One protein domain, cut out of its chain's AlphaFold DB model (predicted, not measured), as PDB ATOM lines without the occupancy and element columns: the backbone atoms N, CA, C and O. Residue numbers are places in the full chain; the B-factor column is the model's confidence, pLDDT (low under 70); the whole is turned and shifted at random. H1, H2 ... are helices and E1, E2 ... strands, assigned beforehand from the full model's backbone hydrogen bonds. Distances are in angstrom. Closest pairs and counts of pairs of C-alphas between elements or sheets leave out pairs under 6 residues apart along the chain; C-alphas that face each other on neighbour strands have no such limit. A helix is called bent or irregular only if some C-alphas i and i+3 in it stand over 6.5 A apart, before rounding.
ATOM      1  N   THR A   2     230.234 263.893 344.980       58.03
ATOM      2  CA  THR A   2     230.250 263.368 343.607       58.03
ATOM      3  C   THR A   2     228.997 263.839 342.869       58.03
ATOM      4  O   THR A   2     227.945 263.997 343.484       58.03
ATOM      5  N   ASP A   3     229.100 264.040 341.559       63.56
ATOM      6  CA  ASP A   3     227.994 264.467 340.688       63.56
ATOM      7  C   ASP A   3     226.764 263.527 340.769       63.56
ATOM      8  O   ASP A   3     225.625 263.938 340.571       63.56
ATOM      9  N   ALA A   4     226.971 262.271 341.190       59.75
ATOM     10  CA  ALA A   4     225.883 261.335 341.451       59.75
ATOM     11  C   ALA A   4     225.035 261.679 342.689       59.75
ATOM     12  O   ALA A   4     223.811 261.706 342.611       59.75
ATOM     13  N   LEU A   5     225.697 262.005 343.806       64.75
ATOM     14  CA  LEU A   5     225.032 262.433 345.042       64.75
ATOM     15  C   LEU A   5     224.331 263.788 344.874       64.75
ATOM     16  O   LEU A   5     223.447 264.117 345.659       64.75
ATOM     17  N   LEU A   6     224.720 264.575 343.865       82.25
ATOM     18  CA  LEU A   6     224.039 265.818 343.509       82.25
ATOM     19  C   LEU A   6     222.674 265.561 342.862       82.25
ATOM     20  O   LEU A   6     221.698 266.149 343.315       82.25
ATOM     21  N   LEU A   7     222.570 264.664 341.872       88.44
ATOM     22  CA  LEU A   7     221.284 264.400 341.206       88.44
ATOM     23  C   LEU A   7     220.230 263.863 342.181       88.44
ATOM     24  O   LEU A   7     219.103 264.350 342.190       88.44
ATOM     25  N   GLU A   8     220.590 262.866 342.994       84.12
ATOM     26  CA  GLU A   8     219.665 262.264 343.959       84.12
ATOM     27  C   GLU A   8     219.207 263.281 345.012       84.12
ATOM     28  O   GLU A   8     218.023 263.339 345.333       84.12
ATOM     29  N   ALA A   9     220.116 264.133 345.503       85.81
ATOM     30  CA  ALA A   9     219.778 265.187 346.456       85.81
ATOM     31  C   ALA A   9     218.885 266.276 345.837       85.81
ATOM     32  O   ALA A   9     217.929 266.720 346.473       85.81
ATOM     33  N   GLU A  10     219.160 266.693 344.598       92.56
ATOM     34  CA  GLU A  10     218.317 267.649 343.874       92.56
ATOM     35  C   GLU A  10     216.922 267.078 343.602       92.56
ATOM     36  O   GLU A  10     215.925 267.778 343.790       92.56
ATOM     37  N   LEU A  11     216.840 265.807 343.200       91.75
ATOM     38  CA  LEU A  11     215.567 265.127 342.994       91.75
ATOM     39  C   LEU A  11     214.795 265.004 344.308       91.75
ATOM     40  O   LEU A  11     213.605 265.306 344.330       91.75
ATOM     41  N   ALA A  12     215.454 264.603 345.399       89.00
ATOM     42  CA  ALA A  12     214.830 264.519 346.715       89.00
ATOM     43  C   ALA A  12     214.268 265.883 347.148       89.00
ATOM     44  O   ALA A  12     213.112 265.960 347.558       89.00
ATOM     45  N   ALA A  13     215.030 266.968 346.970       91.06
ATOM     46  CA  ALA A  13     214.562 268.322 347.257       91.06
ATOM     47  C   ALA A  13     213.358 268.724 346.384       91.06
ATOM     48  O   ALA A  13     212.403 269.316 346.886       91.06
ATOM     49  N   ALA A  14     213.374 268.375 345.094       93.06
ATOM     50  CA  ALA A  14     212.261 268.650 344.191       93.06
ATOM     51  C   ALA A  14     211.003 267.843 344.569       93.06
ATOM     52  O   ALA A  14     209.906 268.397 344.598       93.06
ATOM     53  N   ILE A  15     211.161 266.563 344.923       91.50
ATOM     54  CA  ILE A  15     210.095 265.691 345.438       91.50
ATOM     55  C   ILE A  15     209.485 266.278 346.716       91.50
ATOM     56  O   ILE A  15     208.262 266.400 346.799       91.50
ATOM     57  N   THR A  16     210.314 266.693 347.680       89.06
ATOM     58  CA  THR A  16     209.857 267.339 348.919       89.06
ATOM     59  C   THR A  16     209.086 268.621 348.623       89.06
ATOM     60  O   THR A  16     207.974 268.780 349.119       89.06
ATOM     61  N   ALA A  17     209.606 269.489 347.750       91.06
ATOM     62  CA  ALA A  17     208.927 270.728 347.385       91.06
ATOM     63  C   ALA A  17     207.534 270.468 346.788       91.06
ATOM     64  O   ALA A  17     206.579 271.163 347.129       91.06
ATOM     65  N   VAL A  18     207.384 269.448 345.937       91.69
ATOM     66  CA  VAL A  18     206.075 269.067 345.380       91.69
ATOM     67  C   VAL A  18     205.151 268.489 346.449       91.69
ATOM     68  O   VAL A  18     203.968 268.830 346.479       91.69
ATOM     69  N   ALA A  19     205.672 267.647 347.345       85.31
ATOM     70  CA  ALA A  19     204.901 267.097 348.459       85.31
ATOM     71  C   ALA A  19     204.378 268.194 349.410       85.31
ATOM     72  O   ALA A  19     203.295 268.052 349.975       85.31
ATOM     73  N   GLU A  20     205.104 269.306 349.530       88.88
ATOM     74  CA  GLU A  20     204.738 270.486 350.325       88.88
ATOM     75  C   GLU A  20     203.834 271.488 349.573       88.88
ATOM     76  O   GLU A  20     203.524 272.561 350.091       88.88
ATOM     77  N   GLY A  21     203.361 271.143 348.368       89.06
ATOM     78  CA  GLY A  21     202.448 271.978 347.575       89.06
ATOM     79  C   GLY A  21     203.137 272.962 346.624       89.06
ATOM     80  O   GLY A  21     202.499 273.899 346.141       89.06
ATOM     81  N   GLY A  22     204.426 272.763 346.351       91.19
ATOM     82  CA  GLY A  22     205.178 273.473 345.321       91.19
ATOM     83  C   GLY A  22     204.731 273.141 343.887       91.19
ATOM     84  O   GLY A  22     203.787 272.377 343.671       91.19
ATOM     85  N   PRO A  23     205.395 273.727 342.873       90.00
ATOM     86  CA  PRO A  23     205.047 273.505 341.471       90.00
ATOM     87  C   PRO A  23     205.229 272.031 341.071       90.00
ATOM     88  O   PRO A  23     206.104 271.357 341.613       90.00
ATOM     89  N   PRO A  24     204.443 271.518 340.106       89.31
ATOM     90  CA  PRO A  24     204.568 270.134 339.662       89.31
ATOM     91  C   PRO A  24     205.951 269.864 339.058       89.31
ATOM     92  O   PRO A  24     206.529 270.722 338.390       89.31
ATOM     93  N   LEU A  25     206.455 268.642 339.252       91.81
ATOM     94  CA  LEU A  25     207.672 268.177 338.589       91.81
ATOM     95  C   LEU A  25     207.460 268.154 337.076       91.81
ATOM     96  O   LEU A  25     206.494 267.560 336.590       91.81
ATOM     97  N   ASP A  26     208.422 268.701 336.335       94.19
ATOM     98  CA  ASP A  26     208.596 268.344 334.929       94.19
ATOM     99  C   ASP A  26     209.135 266.913 334.864       94.19
ATOM    100  O   ASP A  26     210.342 266.658 334.865       94.19
ATOM    101  N   PHE A  27     208.205 265.965 334.919       94.12
ATOM    102  CA  PHE A  27     208.510 264.544 334.967       94.12
ATOM    103  C   PHE A  27     209.370 264.119 333.775       94.12
ATOM    104  O   PHE A  27     210.289 263.322 333.943       94.12
ATOM    105  N   ASP A  28     209.075 264.638 332.581       93.56
ATOM    106  CA  ASP A  28     209.721 264.229 331.339       93.56
ATOM    107  C   ASP A  28     211.183 264.686 331.330       93.56
ATOM    108  O   ASP A  28     212.085 263.881 331.077       93.56
ATOM    109  N   ALA A  29     211.436 265.941 331.714       92.88
ATOM    110  CA  ALA A  29     212.793 266.455 331.863       92.88
ATOM    111  C   ALA A  29     213.591 265.686 332.931       92.88
ATOM    112  O   ALA A  29     214.746 265.313 332.697       92.88
ATOM    113  N   TRP A  30     212.980 265.404 334.087       94.56
ATOM    114  CA  TRP A  30     213.631 264.637 335.153       94.56
ATOM    115  C   TRP A  30     213.950 263.207 334.733       94.56
ATOM    116  O   TRP A  30     215.063 262.741 334.961       94.56
ATOM    117  N   ALA A  31     213.012 262.525 334.086       93.88
ATOM    118  CA  ALA A  31     213.198 261.167 333.602       93.88
ATOM    119  C   ALA A  31     214.348 261.055 332.596       93.88
ATOM    120  O   ALA A  31     215.166 260.146 332.712       93.88
ATOM    121  N   LEU A  32     214.454 261.986 331.640       92.50
ATOM    122  CA  LEU A  32     215.559 261.999 330.675       92.50
ATOM    123  C   LEU A  32     216.906 262.258 331.362       92.50
ATOM    124  O   LEU A  32     217.903 261.603 331.050       92.50
ATOM    125  N   ARG A  33     216.936 263.169 332.342       92.94
ATOM    126  CA  ARG A  33     218.138 263.464 333.135       92.94
ATOM    127  C   ARG A  33     218.572 262.264 333.987       92.94
ATOM    128  O   ARG A  33     219.760 261.946 334.032       92.94
ATOM    129  N   ILE A  34     217.618 261.579 334.617       91.12
ATOM    130  CA  ILE A  34     217.855 260.348 335.385       91.12
ATOM    131  C   ILE A  34     218.328 259.229 334.461       91.12
ATOM    132  O   ILE A  34     219.304 258.560 334.785       91.12
ATOM    133  N   PHE A  35     217.715 259.064 333.288       91.25
ATOM    134  CA  PHE A  35     218.146 258.074 332.308       91.25
ATOM    135  C   PHE A  35     219.600 258.299 331.875       91.25
ATOM    136  O   PHE A  35     220.386 257.353 331.873       91.25
ATOM    137  N   ALA A  36     219.993 259.544 331.577       90.44
ATOM    138  CA  ALA A  36     221.377 259.877 331.242       90.44
ATOM    139  C   ALA A  36     222.354 259.510 332.370       90.44
ATOM    140  O   ALA A  36     223.380 258.873 332.129       90.44
ATOM    141  N   HIS A  37     221.992 259.838 333.611       88.31
ATOM    142  CA  HIS A  37     222.768 259.476 334.793       88.31
ATOM    143  C   HIS A  37     222.875 257.950 334.983       88.31
ATOM    144  O   HIS A  37     223.968 257.428 335.215       88.31
ATOM    145  N   GLN A  38     221.762 257.218 334.868       84.44
ATOM    146  CA  GLN A  38     221.726 255.759 335.012       84.44
ATOM    147  C   GLN A  38     222.534 255.082 333.904       84.44
ATOM    148  O   GLN A  38     223.307 254.167 334.186       84.44
ATOM    149  N   PHE A  39     222.438 255.566 332.665       85.50
ATOM    150  CA  PHE A  39     223.247 255.082 331.549       85.50
ATOM    151  C   PHE A  39     224.749 255.282 331.798       85.50
ATOM    152  O   PHE A  39     225.546 254.429 331.423       85.50
ATOM    153  N   GLU A  40     225.172 256.368 332.448       86.06
ATOM    154  CA  GLU A  40     226.585 256.620 332.766       86.06
ATOM    155  C   GLU A  40     227.092 255.778 333.954       86.06
ATOM    156  O   GLU A  40     228.254 255.358 333.974       86.06
ATOM    157  N   ARG A  41     226.241 255.474 334.939       80.94
ATOM    158  CA  ARG A  41     226.703 254.946 336.241       80.94
ATOM    159  C   ARG A  41     226.284 253.512 336.545       80.94
ATOM    160  O   ARG A  41     226.979 252.825 337.290       80.94
ATOM    161  N   ASN A  42     225.223 253.015 335.922       76.12
ATOM    162  CA  ASN A  42     224.737 251.651 336.095       76.12
ATOM    163  C   ASN A  42     225.226 250.780 334.924       76.12
ATOM    164  O   ASN A  42     224.578 250.685 333.884       76.12
ATOM    165  N   ALA A  43     226.404 250.160 335.073       75.88
ATOM    166  CA  ALA A  43     227.027 249.369 334.006       75.88
ATOM    167  C   ALA A  43     226.153 248.202 333.483       75.88
ATOM    168  O   ALA A  43     226.075 248.040 332.258       75.88
ATOM    169  N   PRO A  44     225.452 247.429 334.341       73.88
ATOM    170  CA  PRO A  44     224.464 246.456 333.876       73.88
ATOM    171  C   PRO A  44     223.350 247.089 333.032       73.88
ATOM    172  O   PRO A  44     223.061 246.605 331.939       73.88
ATOM    173  N   TYR A  45     222.764 248.200 333.488       77.31
ATOM    174  CA  TYR A  45     221.684 248.870 332.759       77.31
ATOM    175  C   TYR A  45     222.152 249.487 331.433       77.31
ATOM    176  O   TYR A  45     221.480 249.342 330.412       77.31
ATOM    177  N   ARG A  46     223.345 250.092 331.405       79.69
ATOM    178  CA  ARG A  46     223.983 250.581 330.174       79.69
ATOM    179  C   ARG A  46     224.125 249.482 329.128       79.69
ATOM    180  O   ARG A  46     223.767 249.703 327.978       79.69
ATOM    181  N   THR A  47     224.581 248.297 329.533       75.81
ATOM    182  CA  THR A  47     224.743 247.150 328.622       75.81
ATOM    183  C   THR A  47     223.419 246.788 327.940       75.81
ATOM    184  O   THR A  47     223.393 246.522 326.739       75.81
ATOM    185  N   VAL A  48     222.301 246.825 328.676       75.38
ATOM    186  CA  VAL A  48     220.957 246.617 328.103       75.38
ATOM    187  C   VAL A  48     220.613 247.708 327.096       75.38
ATOM    188  O   VAL A  48     220.144 247.413 325.998       75.38
ATOM    189  N   CYS A  49     220.849 248.968 327.459       81.88
ATOM    190  CA  CYS A  49     220.541 250.112 326.608       81.88
ATOM    191  C   CYS A  49     221.327 250.057 325.287       81.88
ATOM    192  O   CYS A  49     220.736 250.173 324.211       81.88
ATOM    193  N   GLU A  50     222.630 249.775 325.353       83.25
ATOM    194  CA  GLU A  50     223.509 249.633 324.186       83.25
ATOM    195  C   GLU A  50     223.081 248.478 323.271       83.25
ATOM    196  O   GLU A  50     223.027 248.657 322.054       83.25
ATOM    197  N   ARG A  51     222.688 247.324 323.835       82.25
ATOM    198  CA  ARG A  51     222.151 246.185 323.061       82.25
ATOM    199  C   ARG A  51     220.885 246.548 322.277       82.25
ATOM    200  O   ARG A  51     220.646 245.971 321.220       82.25
ATOM    201  N   ARG A  52     220.104 247.521 322.757       79.69
ATOM    202  CA  ARG A  52     218.910 248.046 322.071       79.69
ATOM    203  C   ARG A  52     219.186 249.241 321.160       79.69
ATOM    204  O   ARG A  52     218.249 249.771 320.569       79.69
ATOM    205  N   GLY A  53     220.437 249.689 321.054       83.06
ATOM    206  CA  GLY A  53     220.789 250.906 320.320       83.06
ATOM    207  C   GLY A  53     220.225 252.183 320.953       83.06
ATOM    208  O   GLY A  53     220.110 253.203 320.276       83.06
ATOM    209  N   VAL A  54     219.861 252.134 322.238       85.00
ATOM    210  CA  VAL A  54     219.278 253.258 322.971       85.00
ATOM    211  C   VAL A  54     220.360 253.921 323.816       85.00
ATOM    212  O   VAL A  54     221.014 253.281 324.635       85.00
ATOM    213  N   THR A  55     220.542 255.226 323.633       88.00
ATOM    214  CA  THR A  55     221.487 256.051 324.400       88.00
ATOM    215  C   THR A  55     220.848 257.402 324.728       88.00
ATOM    216  O   THR A  55     219.900 257.803 324.045       88.00
ATOM    217  N   PRO A  56     221.370 258.157 325.709       86.81
ATOM    218  CA  PRO A  56     220.853 259.491 326.023       86.81
ATOM    219  C   PRO A  56     220.842 260.462 324.831       86.81
ATOM    220  O   PRO A  56     220.061 261.403 324.824       86.81
ATOM    221  N   ALA A  57     221.672 260.228 323.806       82.69
ATOM    222  CA  ALA A  57     221.726 261.061 322.605       82.69
ATOM    223  C   ALA A  57     220.564 260.823 321.621       82.69
ATOM    224  O   ALA A  57     220.302 261.680 320.779       82.69
ATOM    225  N   VAL A  58     219.897 259.664 321.687       82.38
ATOM    226  CA  VAL A  58     218.845 259.268 320.728       82.38
ATOM    227  C   VAL A  58     217.456 259.156 321.357       82.38
ATOM    228  O   VAL A  58     216.465 259.115 320.631       82.38
ATOM    229  N   VAL A  59     217.361 259.114 322.690       80.62
ATOM    230  CA  VAL A  59     216.075 259.088 323.399       80.62
ATOM    231  C   VAL A  59     215.447 260.476 323.370       80.62
ATOM    232  O   VAL A  59     215.968 261.415 323.966       80.62
ATOM    233  N   ALA A  60     214.299 260.584 322.702       74.31
ATOM    234  CA  ALA A  60     213.504 261.809 322.647       74.31
ATOM    235  C   ALA A  60     212.198 261.716 323.454       74.31
ATOM    236  O   ALA A  60     211.608 262.748 323.768       74.31
ATOM    237  N   ARG A  61     211.730 260.501 323.781       78.56
ATOM    238  CA  ARG A  61     210.470 260.268 324.500       78.56
ATOM    239  C   ARG A  61     210.660 259.305 325.661       78.56
ATOM    240  O   ARG A  61     211.506 258.413 325.618       78.56
ATOM    241  N   LEU A  62     209.807 259.442 326.672       78.56
ATOM    242  CA  LEU A  62     209.803 258.579 327.855       78.56
ATOM    243  C   LEU A  62     209.607 257.105 327.523       78.56
ATOM    244  O   LEU A  62     210.157 256.234 328.197       78.56
ATOM    245  N   GLU A  63     208.798 256.818 326.509       80.69
ATOM    246  CA  GLU A  63     208.454 255.454 326.138       80.69
ATOM    247  C   GLU A  63     209.647 254.674 325.596       80.69
ATOM    248  O   GLU A  63     209.620 253.443 325.663       80.69
ATOM    249  N   ASP A  64     210.659 255.393 325.105       80.88
ATOM    250  CA  ASP A  64     211.859 254.848 324.480       80.88
ATOM    251  C   ASP A  64     212.925 254.453 325.527       80.88
ATOM    252  O   ASP A  64     213.886 253.759 325.194       80.88
ATOM    253  N   VAL A  65     212.750 254.833 326.804       81.62
ATOM    254  CA  VAL A  65     213.625 254.409 327.909       81.62
ATOM    255  C   VAL A  65     213.404 252.913 328.210       81.62
ATOM    256  O   VAL A  65     212.276 252.517 328.531       81.62
ATOM    257  N   PRO A  66     214.446 252.057 328.139       81.25
ATOM    258  CA  PRO A  66     214.303 250.615 328.322       81.25
ATOM    259  C   PRO A  66     213.799 250.239 329.718       81.25
ATOM    260  O   PRO A  66     214.436 250.555 330.722       81.25
ATOM    261  N   ALA A  67     212.684 249.503 329.769       81.00
ATOM    262  CA  ALA A  67     212.186 248.889 330.996       81.00
ATOM    263  C   ALA A  67     212.980 247.625 331.361       81.00
ATOM    264  O   ALA A  67     213.362 246.850 330.474       81.00
ATOM    265  N   VAL A  68     213.163 247.391 332.662       79.31
ATOM    266  CA  VAL A  68     213.824 246.198 333.212       79.31
ATOM    267  C   VAL A  68     212.806 245.336 333.970       79.31
ATOM    268  O   VAL A  68     212.082 245.869 334.814       79.31
ATOM    269  N   PRO A  69     212.723 244.018 333.698       74.06
ATOM    270  CA  PRO A  69     211.848 243.116 334.439       74.06
ATOM    271  C   PRO A  69     212.222 243.006 335.917       74.06
ATOM    272  O   PRO A  69     213.401 242.914 336.260       74.06
ATOM    273  N   THR A  70     211.222 242.883 336.783       71.50
ATOM    274  CA  THR A  70     211.400 242.700 338.239       71.50
ATOM    275  C   THR A  70     212.265 241.487 338.594       71.50
ATOM    276  O   THR A  70     213.038 241.518 339.548       71.50
ATOM    277  N   ALA A  71     212.250 240.441 337.759       64.31
ATOM    278  CA  ALA A  71     213.105 239.261 337.902       64.31
ATOM    279  C   ALA A  71     214.622 239.567 337.956       64.31
ATOM    280  O   ALA A  71     215.386 238.731 338.449       64.31
ATOM    281  N   ALA A  72     215.056 240.738 337.470       56.66
ATOM    282  CA  ALA A  72     216.448 241.182 337.484       56.66
ATOM    283  C   ALA A  72     216.919 241.750 338.842       56.66
ATOM    284  O   ALA A  72     218.122 241.854 339.061       56.66
ATOM    285  N   PHE A  73     216.009 242.084 339.767       61.66
ATOM    286  CA  PHE A  73     216.311 242.824 341.006       61.66
ATOM    287  C   PHE A  73     216.447 241.938 342.254       61.66
ATOM    288  O   PHE A  73     216.198 242.374 343.379       61.66
ATOM    289  N   ARG A  74     216.828 240.667 342.101       50.84
ATOM    290  CA  ARG A  74     216.935 239.778 343.266       50.84
ATOM    291  C   ARG A  74     218.095 240.192 344.181       50.84
ATOM    292  O   ARG A  74     219.231 240.276 343.731       50.84
ATOM    293  N   HIS A  75     217.750 240.325 345.467       46.81
ATOM    294  CA  HIS A  75     218.557 240.640 346.659       46.81
ATOM    295  C   HIS A  75     218.572 242.114 347.083       46.81
ATOM    296  O   HIS A  75     219.524 242.819 346.782       46.81
ATOM    297  N   LEU A  76     217.568 242.519 347.874       35.91
ATOM    298  CA  LEU A  76     217.634 243.571 348.903       35.91
ATOM    299  C   LEU A  76     216.421 243.435 349.849       35.91
ATOM    300  O   LEU A  76     215.300 243.215 349.394       35.91
ATOM    301  N   GLU A  77     216.642 243.559 351.160       35.81
ATOM    302  CA  GLU A  77     215.582 243.658 352.174       35.81
ATOM    303  C   GLU A  77     215.331 245.139 352.494       35.81
ATOM    304  O   GLU A  77     216.260 245.857 352.864       35.81
ATOM    305  N   LEU A 222     205.780 259.287 340.062       95.50
ATOM    306  CA  LEU A 222     205.540 257.924 339.581       95.50
ATOM    307  C   LEU A 222     204.500 257.922 338.454       95.50
ATOM    308  O   LEU A 222     203.345 258.304 338.646       95.50
ATOM    309  N   ARG A 223     204.863 257.390 337.287       95.06
ATOM    310  CA  ARG A 223     203.924 257.120 336.184       95.06
ATOM    311  C   ARG A 223     203.800 255.626 335.926       95.06
ATOM    312  O   ARG A 223     204.653 254.833 336.310       95.06
ATOM    313  N   THR A 224     202.694 255.204 335.322       95.50
ATOM    314  CA  THR A 224     202.460 253.790 334.997       95.50
ATOM    315  C   THR A 224     201.872 253.664 333.605       95.50
ATOM    316  O   THR A 224     200.857 254.285 333.302       95.50
ATOM    317  N   ARG A 225     202.507 252.835 332.779       95.12
ATOM    318  CA  ARG A 225     201.967 252.369 331.504       95.12
ATOM    319  C   ARG A 225     201.415 250.963 331.687       95.12
ATOM    320  O   ARG A 225     201.956 250.176 332.462       95.12
ATOM    321  N   VAL A 226     200.356 250.655 330.951       96.69
ATOM    322  CA  VAL A 226     199.812 249.300 330.857       96.69
ATOM    323  C   VAL A 226     200.200 248.762 329.486       96.69
ATOM    324  O   VAL A 226     199.894 249.393 328.473       96.69
ATOM    325  N   LEU A 227     200.933 247.654 329.457       95.69
ATOM    326  CA  LEU A 227     201.562 247.123 328.253       95.69
ATOM    327  C   LEU A 227     200.999 245.753 327.884       95.69
ATOM    328  O   LEU A 227     200.689 244.934 328.746       95.69
ATOM    329  N   ASP A 228     200.898 245.482 326.593       93.12
ATOM    330  CA  ASP A 228     200.551 244.162 326.091       93.12
ATOM    331  C   ASP A 228     201.661 243.147 326.463       93.12
ATOM    332  O   ASP A 228     202.841 243.445 326.258       93.12
ATOM    333  N   PRO A 229     201.342 241.964 327.023       88.25
ATOM    334  CA  PRO A 229     202.360 241.036 327.528       88.25
ATOM    335  C   PRO A 229     203.289 240.428 326.465       88.25
ATOM    336  O   PRO A 229     204.392 239.983 326.799       88.25
ATOM    337  N   ASP A 230     202.846 240.365 325.208       85.38
ATOM    338  CA  ASP A 230     203.612 239.768 324.112       85.38
ATOM    339  C   ASP A 230     204.410 240.830 323.340       85.38
ATOM    340  O   ASP A 230     205.565 240.593 322.991       85.38
ATOM    341  N   THR A 231     203.815 241.998 323.089       89.00
ATOM    342  CA  THR A 231     204.403 243.055 322.244       89.00
ATOM    343  C   THR A 231     205.039 244.199 323.026       89.00
ATOM    344  O   THR A 231     205.806 244.972 322.455       89.00
ATOM    345  N   LEU A 232     204.713 244.335 324.316       90.00
ATOM    346  CA  LEU A 232     205.086 245.460 325.181       90.00
ATOM    347  C   LEU A 232     204.614 246.837 324.671       90.00
ATOM    348  O   LEU A 232     205.048 247.872 325.180       90.00
ATOM    349  N   ALA A 233     203.695 246.870 323.702       92.38
ATOM    350  CA  ALA A 233     203.043 248.095 323.261       92.38
ATOM    351  C   ALA A 233     202.036 248.576 324.315       92.38
ATOM    352  O   ALA A 233     201.435 247.774 325.027       92.38
ATOM    353  N   THR A 234     201.826 249.891 324.414       94.81
ATOM    354  CA  THR A 234     200.813 250.441 325.328       94.81
ATOM    355  C   THR A 234     199.416 250.012 324.887       94.81
ATOM    356  O   THR A 234     199.064 250.154 323.715       94.81
ATOM    357  N   VAL A 235     198.623 249.491 325.823       96.00
ATOM    358  CA  VAL A 235     197.233 249.097 325.562       96.00
ATOM    359  C   VAL A 235     196.284 250.291 325.683       96.00
ATOM    360  O   VAL A 235     196.625 251.332 326.243       96.00
ATOM    361  N   LEU A 236     195.063 250.134 325.170       96.00
ATOM    362  CA  LEU A 236     194.013 251.146 325.307       96.00
ATOM    363  C   LEU A 236     193.607 251.349 326.782       96.00
ATOM    364  O   LEU A 236     193.640 250.390 327.559       96.00
ATOM    365  N   PRO A 237     193.156 252.556 327.178       95.88
ATOM    366  CA  PRO A 237     192.655 252.802 328.529       95.88
ATOM    367  C   PRO A 237     191.592 251.785 328.969       95.88
ATOM    368  O   PRO A 237     190.686 251.443 328.209       95.88
ATOM    369  N   GLY A 238     191.707 251.290 330.203       95.88
ATOM    370  CA  GLY A 238     190.822 250.269 330.772       95.88
ATOM    371  C   GLY A 238     191.090 248.827 330.315       95.88
ATOM    372  O   GLY A 238     190.561 247.902 330.941       95.88
ATOM    373  N   ALA A 239     191.918 248.603 329.286       96.69
ATOM    374  CA  ALA A 239     192.357 247.263 328.910       96.69
ATOM    375  C   ALA A 239     193.373 246.716 329.925       96.69
ATOM    376  O   ALA A 239     194.176 247.458 330.491       96.69
ATOM    377  N   THR A 240     193.326 245.404 330.158       96.69
ATOM    378  CA  THR A 240     194.258 244.720 331.060       96.69
ATOM    379  C   THR A 240     195.573 244.423 330.344       96.69
ATOM    380  O   THR A 240     195.561 243.876 329.244       96.69
ATOM    381  N   GLY A 241     196.695 244.706 330.999       95.69
ATOM    382  CA  GLY A 241     198.039 244.370 330.532       95.69
ATOM    383  C   GLY A 241     199.052 244.359 331.679       95.69
ATOM    384  O   GLY A 241     198.680 244.501 332.844       95.69
ATOM    385  N   LEU A 242     200.328 244.175 331.350       95.44
ATOM    386  CA  LEU A 242     201.446 244.276 332.287       95.44
ATOM    387  C   LEU A 242     201.616 245.707 332.784       95.44
ATOM    388  O   LEU A 242     201.583 246.655 331.996       95.44
ATOM    389  N   LEU A 243     201.856 245.870 334.080       95.62
ATOM    390  CA  LEU A 243     202.153 247.176 334.652       95.62
ATOM    391  C   LEU A 243     203.641 247.495 334.494       95.62
ATOM    392  O   LEU A 243     204.508 246.756 334.959       95.62
ATOM    393  N   CYS A 244     203.926 248.615 333.836       96.06
ATOM    394  CA  CYS A 244     205.263 249.171 333.675       96.06
ATOM    395  C   CYS A 244     205.330 250.512 334.407       96.06
ATOM    396  O   CYS A 244     204.677 251.482 334.009       96.06
ATOM    397  N   HIS A 245     206.094 250.559 335.492       95.94
ATOM    398  CA  HIS A 245     206.230 251.724 336.354       95.94
ATOM    399  C   HIS A 245     207.456 252.542 335.954       95.94
ATOM    400  O   HIS A 245     208.536 251.989 335.777       95.94
ATOM    401  N   HIS A 246     207.285 253.855 335.819       95.75
ATOM    402  CA  HIS A 246     208.383 254.807 335.696       95.75
ATOM    403  C   HIS A 246     208.444 255.618 336.991       95.75
ATOM    404  O   HIS A 246     207.622 256.514 337.196       95.75
ATOM    405  N   ASP A 247     209.367 255.253 337.870       95.06
ATOM    406  CA  ASP A 247     209.566 255.846 339.187       95.06
ATOM    407  C   ASP A 247     210.829 256.706 339.178       95.06
ATOM    408  O   ASP A 247     211.939 256.188 339.059       95.06
ATOM    409  N   LEU A 248     210.681 258.028 339.291       94.44
ATOM    410  CA  LEU A 248     211.849 258.910 339.328       94.44
ATOM    411  C   LEU A 248     212.663 258.691 340.609       94.44
ATOM    412  O   LEU A 248     213.885 258.819 340.574       94.44
ATOM    413  N   ALA A 249     212.021 258.303 341.718       90.75
ATOM    414  CA  ALA A 249     212.702 258.081 342.994       90.75
ATOM    415  C   ALA A 249     213.704 256.909 342.937       90.75
ATOM    416  O   ALA A 249     214.630 256.855 343.741       90.75
ATOM    417  N   ASN A 250     213.604 256.040 341.926       89.00
ATOM    418  CA  ASN A 250     214.579 254.992 341.623       89.00
ATOM    419  C   ASN A 250     215.877 255.518 340.967       89.00
ATOM    420  O   ASN A 250     216.591 254.748 340.319       89.00
ATOM    421  N   ALA A 251     216.207 256.809 341.088       85.75
ATOM    422  CA  ALA A 251     217.360 257.428 340.427       85.75
ATOM    423  C   ALA A 251     218.683 256.667 340.656       85.75
ATOM    424  O   ALA A 251     219.444 256.495 339.704       85.75
ATOM    425  N   GLY A 252     218.892 256.116 341.857       80.25
ATOM    426  CA  GLY A 252     220.070 255.308 342.207       80.25
ATOM    427  C   GLY A 252     220.072 253.858 341.686       80.25
ATOM    428  O   GLY A 252     221.003 253.107 341.971       80.25
ATOM    429  N   SER A 253     219.043 253.428 340.945       84.56
ATOM    430  CA  SER A 253     218.913 252.078 340.373       84.56
ATOM    431  C   SER A 253     218.444 252.142 338.908       84.56
ATOM    432  O   SER A 253     219.145 252.712 338.072       84.56
ATOM    433  N   VAL A 254     217.302 251.538 338.568       84.62
ATOM    434  CA  VAL A 254     216.629 251.631 337.263       84.62
ATOM    435  C   VAL A 254     215.251 252.248 337.480       84.62
ATOM    436  O   VAL A 254     214.470 251.738 338.287       84.62
ATOM    437  N   SER A 255     214.943 253.326 336.752       90.19
ATOM    438  CA  SER A 255     213.693 254.076 336.935       90.19
ATOM    439  C   SER A 255     212.492 253.487 336.200       90.19
ATOM    440  O   SER A 255     211.362 253.811 336.550       90.19
ATOM    441  N   VAL A 256     212.699 252.619 335.205       93.31
ATOM    442  CA  VAL A 256     211.618 251.992 334.429       93.31
ATOM    443  C   VAL A 256     211.559 250.492 334.713       93.31
ATOM    444  O   VAL A 256     212.384 249.715 334.229       93.31
ATOM    445  N   VAL A 257     210.560 250.075 335.487       90.12
ATOM    446  CA  VAL A 257     210.394 248.704 335.982       90.12
ATOM    447  C   VAL A 257     209.180 248.053 335.322       90.12
ATOM    448  O   VAL A 257     208.047 248.506 335.491       90.12
ATOM    449  N   LEU A 258     209.406 246.965 334.581       92.19
ATOM    450  CA  LEU A 258     208.338 246.126 334.037       92.19
ATOM    451  C   LEU A 258     207.996 245.023 335.039       92.19
ATOM    452  O   LEU A 258     208.817 244.149 335.318       92.19
ATOM    453  N   THR A 259     206.776 245.051 335.560       90.69
ATOM    454  CA  THR A 259     206.317 244.071 336.546       90.69
ATOM    455  C   THR A 259     205.695 242.841 335.895       90.69
ATOM    456  O   THR A 259     205.356 242.827 334.712       90.69
ATOM    457  N   GLU A 260     205.497 241.805 336.707       87.88
ATOM    458  CA  GLU A 260     204.653 240.649 336.377       87.88
ATOM    459  C   GLU A 260     203.199 240.837 336.855       87.88
ATOM    460  O   GLU A 260     202.391 239.900 336.804       87.88
ATOM    461  N   ASP A 261     202.864 242.027 337.362       91.06
ATOM    462  CA  ASP A 261     201.521 242.383 337.797       91.06
ATOM    463  C   ASP A 261     200.672 242.786 336.583       91.06
ATOM    464  O   ASP A 261     201.077 243.566 335.720       91.06
ATOM    465  N   LEU A 262     199.469 242.219 336.519       93.31
ATOM    466  CA  LEU A 262     198.444 242.564 335.548       93.31
ATOM    467  C   LEU A 262     197.538 243.627 336.146       93.31
ATOM    468  O   LEU A 262     197.017 243.468 337.254       93.31
ATOM    469  N   GLY A 263     197.279 244.674 335.381       95.25
ATOM    470  CA  GLY A 263     196.371 245.729 335.781       95.25
ATOM    471  C   GLY A 263     195.822 246.498 334.597       95.25
ATOM    472  O   GLY A 263     196.075 246.164 333.441       95.25
ATOM    473  N   ARG A 264     195.035 247.522 334.903       97.06
ATOM    474  CA  ARG A 264     194.418 248.420 333.922       97.06
ATOM    475  C   ARG A 264     194.343 249.831 334.477       97.06
ATOM    476  O   ARG A 264     194.314 250.013 335.696       97.06
ATOM    477  N   THR A 265     194.272 250.821 333.597       97.25
ATOM    478  CA  THR A 265     193.984 252.196 334.014       97.25
ATOM    479  C   THR A 265     192.532 252.326 334.478       97.25
ATOM    480  O   THR A 265     191.634 251.650 333.971       97.25
ATOM    481  N   VAL A 266     192.306 253.180 335.475       95.25
ATOM    482  CA  VAL A 266     190.987 253.504 336.026       95.25
ATOM    483  C   VAL A 266     190.907 255.016 336.182       95.25
ATOM    484  O   VAL A 266     191.607 255.586 337.016       95.25
ATOM    485  N   GLY A 267     190.043 255.656 335.392       89.19
ATOM    486  CA  GLY A 267     190.047 257.113 335.261       89.19
ATOM    487  C   GLY A 267     191.355 257.626 334.648       89.19
ATOM    488  O   GLY A 267     192.095 256.864 334.025       89.19
ATOM    489  N   ASP A 268     191.632 258.910 334.859       87.19
ATOM    490  CA  ASP A 268     192.796 259.593 334.275       87.19
ATOM    491  C   ASP A 268     194.037 259.563 335.188       87.19
ATOM    492  O   ASP A 268     195.141 259.886 334.759       87.19
ATOM    493  N   ASP A 269     193.873 259.180 336.457       87.44
ATOM    494  CA  ASP A 269     194.859 259.369 337.532       87.44
ATOM    495  C   ASP A 269     195.195 258.083 338.313       87.44
ATOM    496  O   ASP A 269     195.993 258.117 339.257       87.44
ATOM    497  N   GLY A 270     194.618 256.931 337.952       94.94
ATOM    498  CA  GLY A 270     194.800 255.705 338.726       94.94
ATOM    499  C   GLY A 270     194.837 254.408 337.933       94.94
ATOM    500  O   GLY A 270     194.586 254.348 336.732       94.94
ATOM    501  N   ILE A 271     195.168 253.339 338.657       96.88
ATOM    502  CA  ILE A 271     195.194 251.967 338.142       96.88
ATOM    503  C   ILE A 271     194.462 251.016 339.089       96.88
ATOM    504  O   ILE A 271     194.282 251.305 340.274       96.88
ATOM    505  N   GLU A 272     194.091 249.850 338.581       94.56
ATOM    506  CA  GLU A 272     193.641 248.707 339.371       94.56
ATOM    507  C   GLU A 272     194.560 247.512 339.110       94.56
ATOM    508  O   GLU A 272     194.856 247.198 337.955       94.56
ATOM    509  N   ILE A 273     194.973 246.827 340.182       91.94
ATOM    510  CA  ILE A 273     195.657 245.533 340.089       91.94
ATOM    511  C   ILE A 273     194.602 244.445 339.891       91.94
ATOM    512  O   ILE A 273     193.718 244.265 340.730       91.94
ATOM    513  N   VAL A 274     194.708 243.713 338.786       90.69
ATOM    514  CA  VAL A 274     193.824 242.594 338.430       90.69
ATOM    515  C   VAL A 274     194.388 241.273 338.955       90.69
ATOM    516  O   VAL A 274     193.638 240.397 339.381       90.69
ATOM    517  N   GLY A 275     195.713 241.122 338.950       87.19
ATOM    518  CA  GLY A 275     196.381 239.917 339.427       87.19
ATOM    519  C   GLY A 275     197.850 239.889 339.027       87.19
ATOM    520  O   GLY A 275     198.444 240.926 338.766       87.19
ATOM    521  N   ARG A 276     198.429 238.691 338.948       84.00
ATOM    522  CA  ARG A 276     199.758 238.458 338.365       84.00
ATOM    523  C   ARG A 276     199.658 237.491 337.205       84.00
ATOM    524  O   ARG A 276     198.756 236.651 337.195       84.00
ATOM    525  N   VAL A 277     200.611 237.569 336.285       81.19
ATOM    526  CA  VAL A 277     200.777 236.537 335.260       81.19
ATOM    527  C   VAL A 277     200.959 235.174 335.937       81.19
ATOM    528  O   VAL A 277     201.729 235.027 336.886       81.19
ATOM    529  N   ALA A 278     200.202 234.180 335.474       67.81
ATOM    530  CA  ALA A 278     200.286 232.805 335.946       67.81
ATOM    531  C   ALA A 278     201.107 231.955 334.965       67.81
ATOM    532  O   ALA A 278     200.896 232.030 333.758       67.81
ATOM    533  N   GLY A 279     201.989 231.097 335.484       63.19
ATOM    534  CA  GLY A 279     202.746 230.141 334.671       63.19
ATOM    535  C   GLY A 279     204.057 230.701 334.118       63.19
ATOM    536  O   GLY A 279     204.822 231.321 334.852       63.19
ATOM    537  N   ALA A 280     204.351 230.405 332.849       54.16
ATOM    538  CA  ALA A 280     205.589 230.828 332.199       54.16
ATOM    539  C   ALA A 280     205.632 232.354 332.017       54.16
ATOM    540  O   ALA A 280     204.620 232.984 331.711       54.16
ATOM    541  N   MET A 281     206.824 232.925 332.190       63.34
ATOM    542  CA  MET A 281     207.082 234.350 331.993       63.34
ATOM    543  C   MET A 281     206.620 234.793 330.589       63.34
ATOM    544  O   MET A 281     206.899 234.078 329.619       63.34
ATOM    545  N   PRO A 282     205.935 235.948 330.449       66.00
ATOM    546  CA  PRO A 282     205.507 236.454 329.148       66.00
ATOM    547  C   PRO A 282     206.676 236.565 328.173       66.00
ATOM    548  O   PRO A 282     207.798 236.882 328.578       66.00
ATOM    549  N   ARG A 283     206.406 236.351 326.879       65.50
ATOM    550  CA  ARG A 283     207.435 236.399 325.830       65.50
ATOM    551  C   ARG A 283     208.212 237.712 325.846       65.50
ATOM    552  O   ARG A 283     209.436 237.665 325.774       65.50
ATOM    553  N   GLY A 284     207.524 238.842 326.036       60.59
ATOM    554  CA  GLY A 284     208.156 240.149 326.198       60.59
ATOM    555  C   GLY A 284     209.190 240.148 327.325       60.59
ATOM    556  O   GLY A 284     210.365 240.381 327.072       60.59
ATOM    557  N   CYS A 285     208.800 239.784 328.550       59.78
ATOM    558  CA  CYS A 285     209.709 239.715 329.702       59.78
ATOM    559  C   CYS A 285     210.873 238.726 329.504       59.78
ATOM    560  O   CYS A 285     211.994 239.010 329.925       59.78
ATOM    561  N   GLY A 286     210.629 237.592 328.839       54.72
ATOM    562  CA  GLY A 286     211.665 236.602 328.537       54.72
ATOM    563  C   GLY A 286     212.738 237.100 327.578       54.72
ATOM    564  O   GLY A 286     213.917 236.838 327.812       54.72
ATOM    565  N   LEU A 287     212.354 237.868 326.557       59.97
ATOM    566  CA  LEU A 287     213.306 238.526 325.661       59.97
ATOM    567  C   LEU A 287     214.150 239.561 326.421       59.97
ATOM    568  O   LEU A 287     215.374 239.528 326.330       59.97
ATOM    569  N   LEU A 288     213.519 240.391 327.263       66.31
ATOM    570  CA  LEU A 288     214.234 241.385 328.079       66.31
ATOM    571  C   LEU A 288     215.239 240.731 329.049       66.31
ATOM    572  O   LEU A 288     216.305 241.288 329.298       66.31
ATOM    573  N   LEU A 289     214.916 239.559 329.610       61.62
ATOM    574  CA  LEU A 289     215.812 238.844 330.525       61.62
ATOM    575  C   LEU A 289     216.969 238.150 329.790       61.62
ATOM    576  O   LEU A 289     218.088 238.136 330.300       61.62
ATOM    577  N   ALA A 290     216.735 237.609 328.591       58.28
ATOM    578  CA  ALA A 290     217.806 237.061 327.755       58.28
ATOM    579  C   ALA A 290     218.836 238.142 327.379       58.28
ATOM    580  O   ALA A 290     220.039 237.886 327.372       58.28
ATOM    581  N   GLU A 291     218.379 239.377 327.165       62.97
ATOM    582  CA  GLU A 291     219.236 240.543 326.930       62.97
ATOM    583  C   GLU A 291     220.039 240.991 328.164       62.97
ATOM    584  O   GLU A 291     220.996 241.749 328.010       62.97
ATOM    585  N   LEU A 292     219.689 240.531 329.369       57.75
ATOM    586  CA  LEU A 292     220.401 240.803 330.626       57.75
ATOM    587  C   LEU A 292     221.434 239.719 330.985       57.75
ATOM    588  O   LEU A 292     222.247 239.925 331.886       57.75
ATOM    589  N   GLY A 293     221.413 238.565 330.311       49.34
ATOM    590  CA  GLY A 293     222.342 237.464 330.571       49.34
ATOM    591  C   GLY A 293     223.788 237.777 330.147       49.34
ATOM    592  O   GLY A 293     223.998 238.573 329.214       49.34
ATOM    593  N   PRO A 294     224.797 237.163 330.806       43.44
ATOM    594  CA  PRO A 294     226.176 237.224 330.334       43.44
ATOM    595  C   PRO A 294     226.260 236.644 328.916       43.44
ATOM    596  O   PRO A 294     225.539 235.700 328.591       43.44
ATOM    597  N   ALA A 295     227.092 237.271 328.081       45.34
ATOM    598  CA  ALA A 295     227.396 236.785 326.736       45.34
ATOM    599  C   ALA A 295     228.154 235.451 326.781       45.34
ATOM    600  O   ALA A 295     228.946 235.266 327.736       45.34
TER     601      ALA A 295
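This is residues 2 to 77 and 222 to 295 of the 295 residues of the protein "LuxE domain-containing protein" of Deltaproteobacteria bacterium (UniProt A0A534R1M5). A strongly twisted sheet of four strands, with its third strand E3 sharply bent, has two helices in a row past one end of E1 and E2: H2 grazes the sheet there, and H1 runs side by side with H2 farther out. H3 turns off from H2 at a corner, H4 grazes the sheet elsewhere, and residues 68 to 69 of a long unnamed stretch pair with E3. The 150 printed residues hold four named helices and four named strands in the order H1 H2 H3 E1 E2 E3 E4 H4, and the class is mixed, helices and strands. The sheet's order is E1 E2 E3 E4, antiparallel throughout. The whole is compact, with a radius of gyration of the C-alphas of 15.8 A, and rounded, with spans of 43 by 43 by 35 A.

The sheet holds E1, residues 222 to 227, 16.1 A long, E2, residues 241 to 247, 18.4 A, E3, residues 256 to 266, 20.7 A, and E4, residues 270 to 276, 17.9 A. C-alpha 222 stands at (205.540, 257.924, 339.581). H2 is residues 27 to 41, 20.6 A, and H1 is residues 3 to 19, 24.5 A, from C-alpha 3 at (227.994, 264.467, 340.688). H3 is residues 43 to 51, 12.4 A, and H4 is residues 283 to 290, 10.6 A, ending with C-alpha 290 at (217.806, 237.061, 327.755).

The four strands form a meander, each the antiparallel neighbour of the one before, and E1 and E4 are edge strands. In the hairpin of E1 and E2, N 225 and O 244 are 2.8 A apart. In the hairpin of E2 and E3, N 245 and O 257 are 2.8 A apart, as are N 262 and O 275 in the hairpin of E3 and E4. E3 bends by 105 degrees at residue 260. Residues 68 to 69 pair in parallel with residues 257 to 258 of E3. H2 only grazes the sheet, with its residues 27 to 35, and H4 only grazes it with residues 284 to 288. H1 and H2 are close but not clearly touching, the closest C-alphas, of Ala 4 and His 37, being 7.6 A apart; they run opposite ways at a shallow tilt of 24 degrees. H2, with residues 38 to 40 alone, and H3 touch only at the corner, about perpendicular at 74 degrees, the closest C-alphas being those of Phe 39 and Arg 46, 4.8 A apart. H3 and H4 are apart. In H1, H2, H3 and H4 every O i to N i+4 pair is within hydrogen-bond range.

The two farthest C-alphas, of Gly 21 and Ala 295, are 47.9 A apart. Residues 78 to 221 are not printed, and C-alphas 77 and 222 are 21.5 A apart across the cut. The link from E1 to E2, 13 residues, is long. The mean pLDDT of the printed part is 82.4; residues 2 to 5, 71 to 77 and 278 to 295 are under 70.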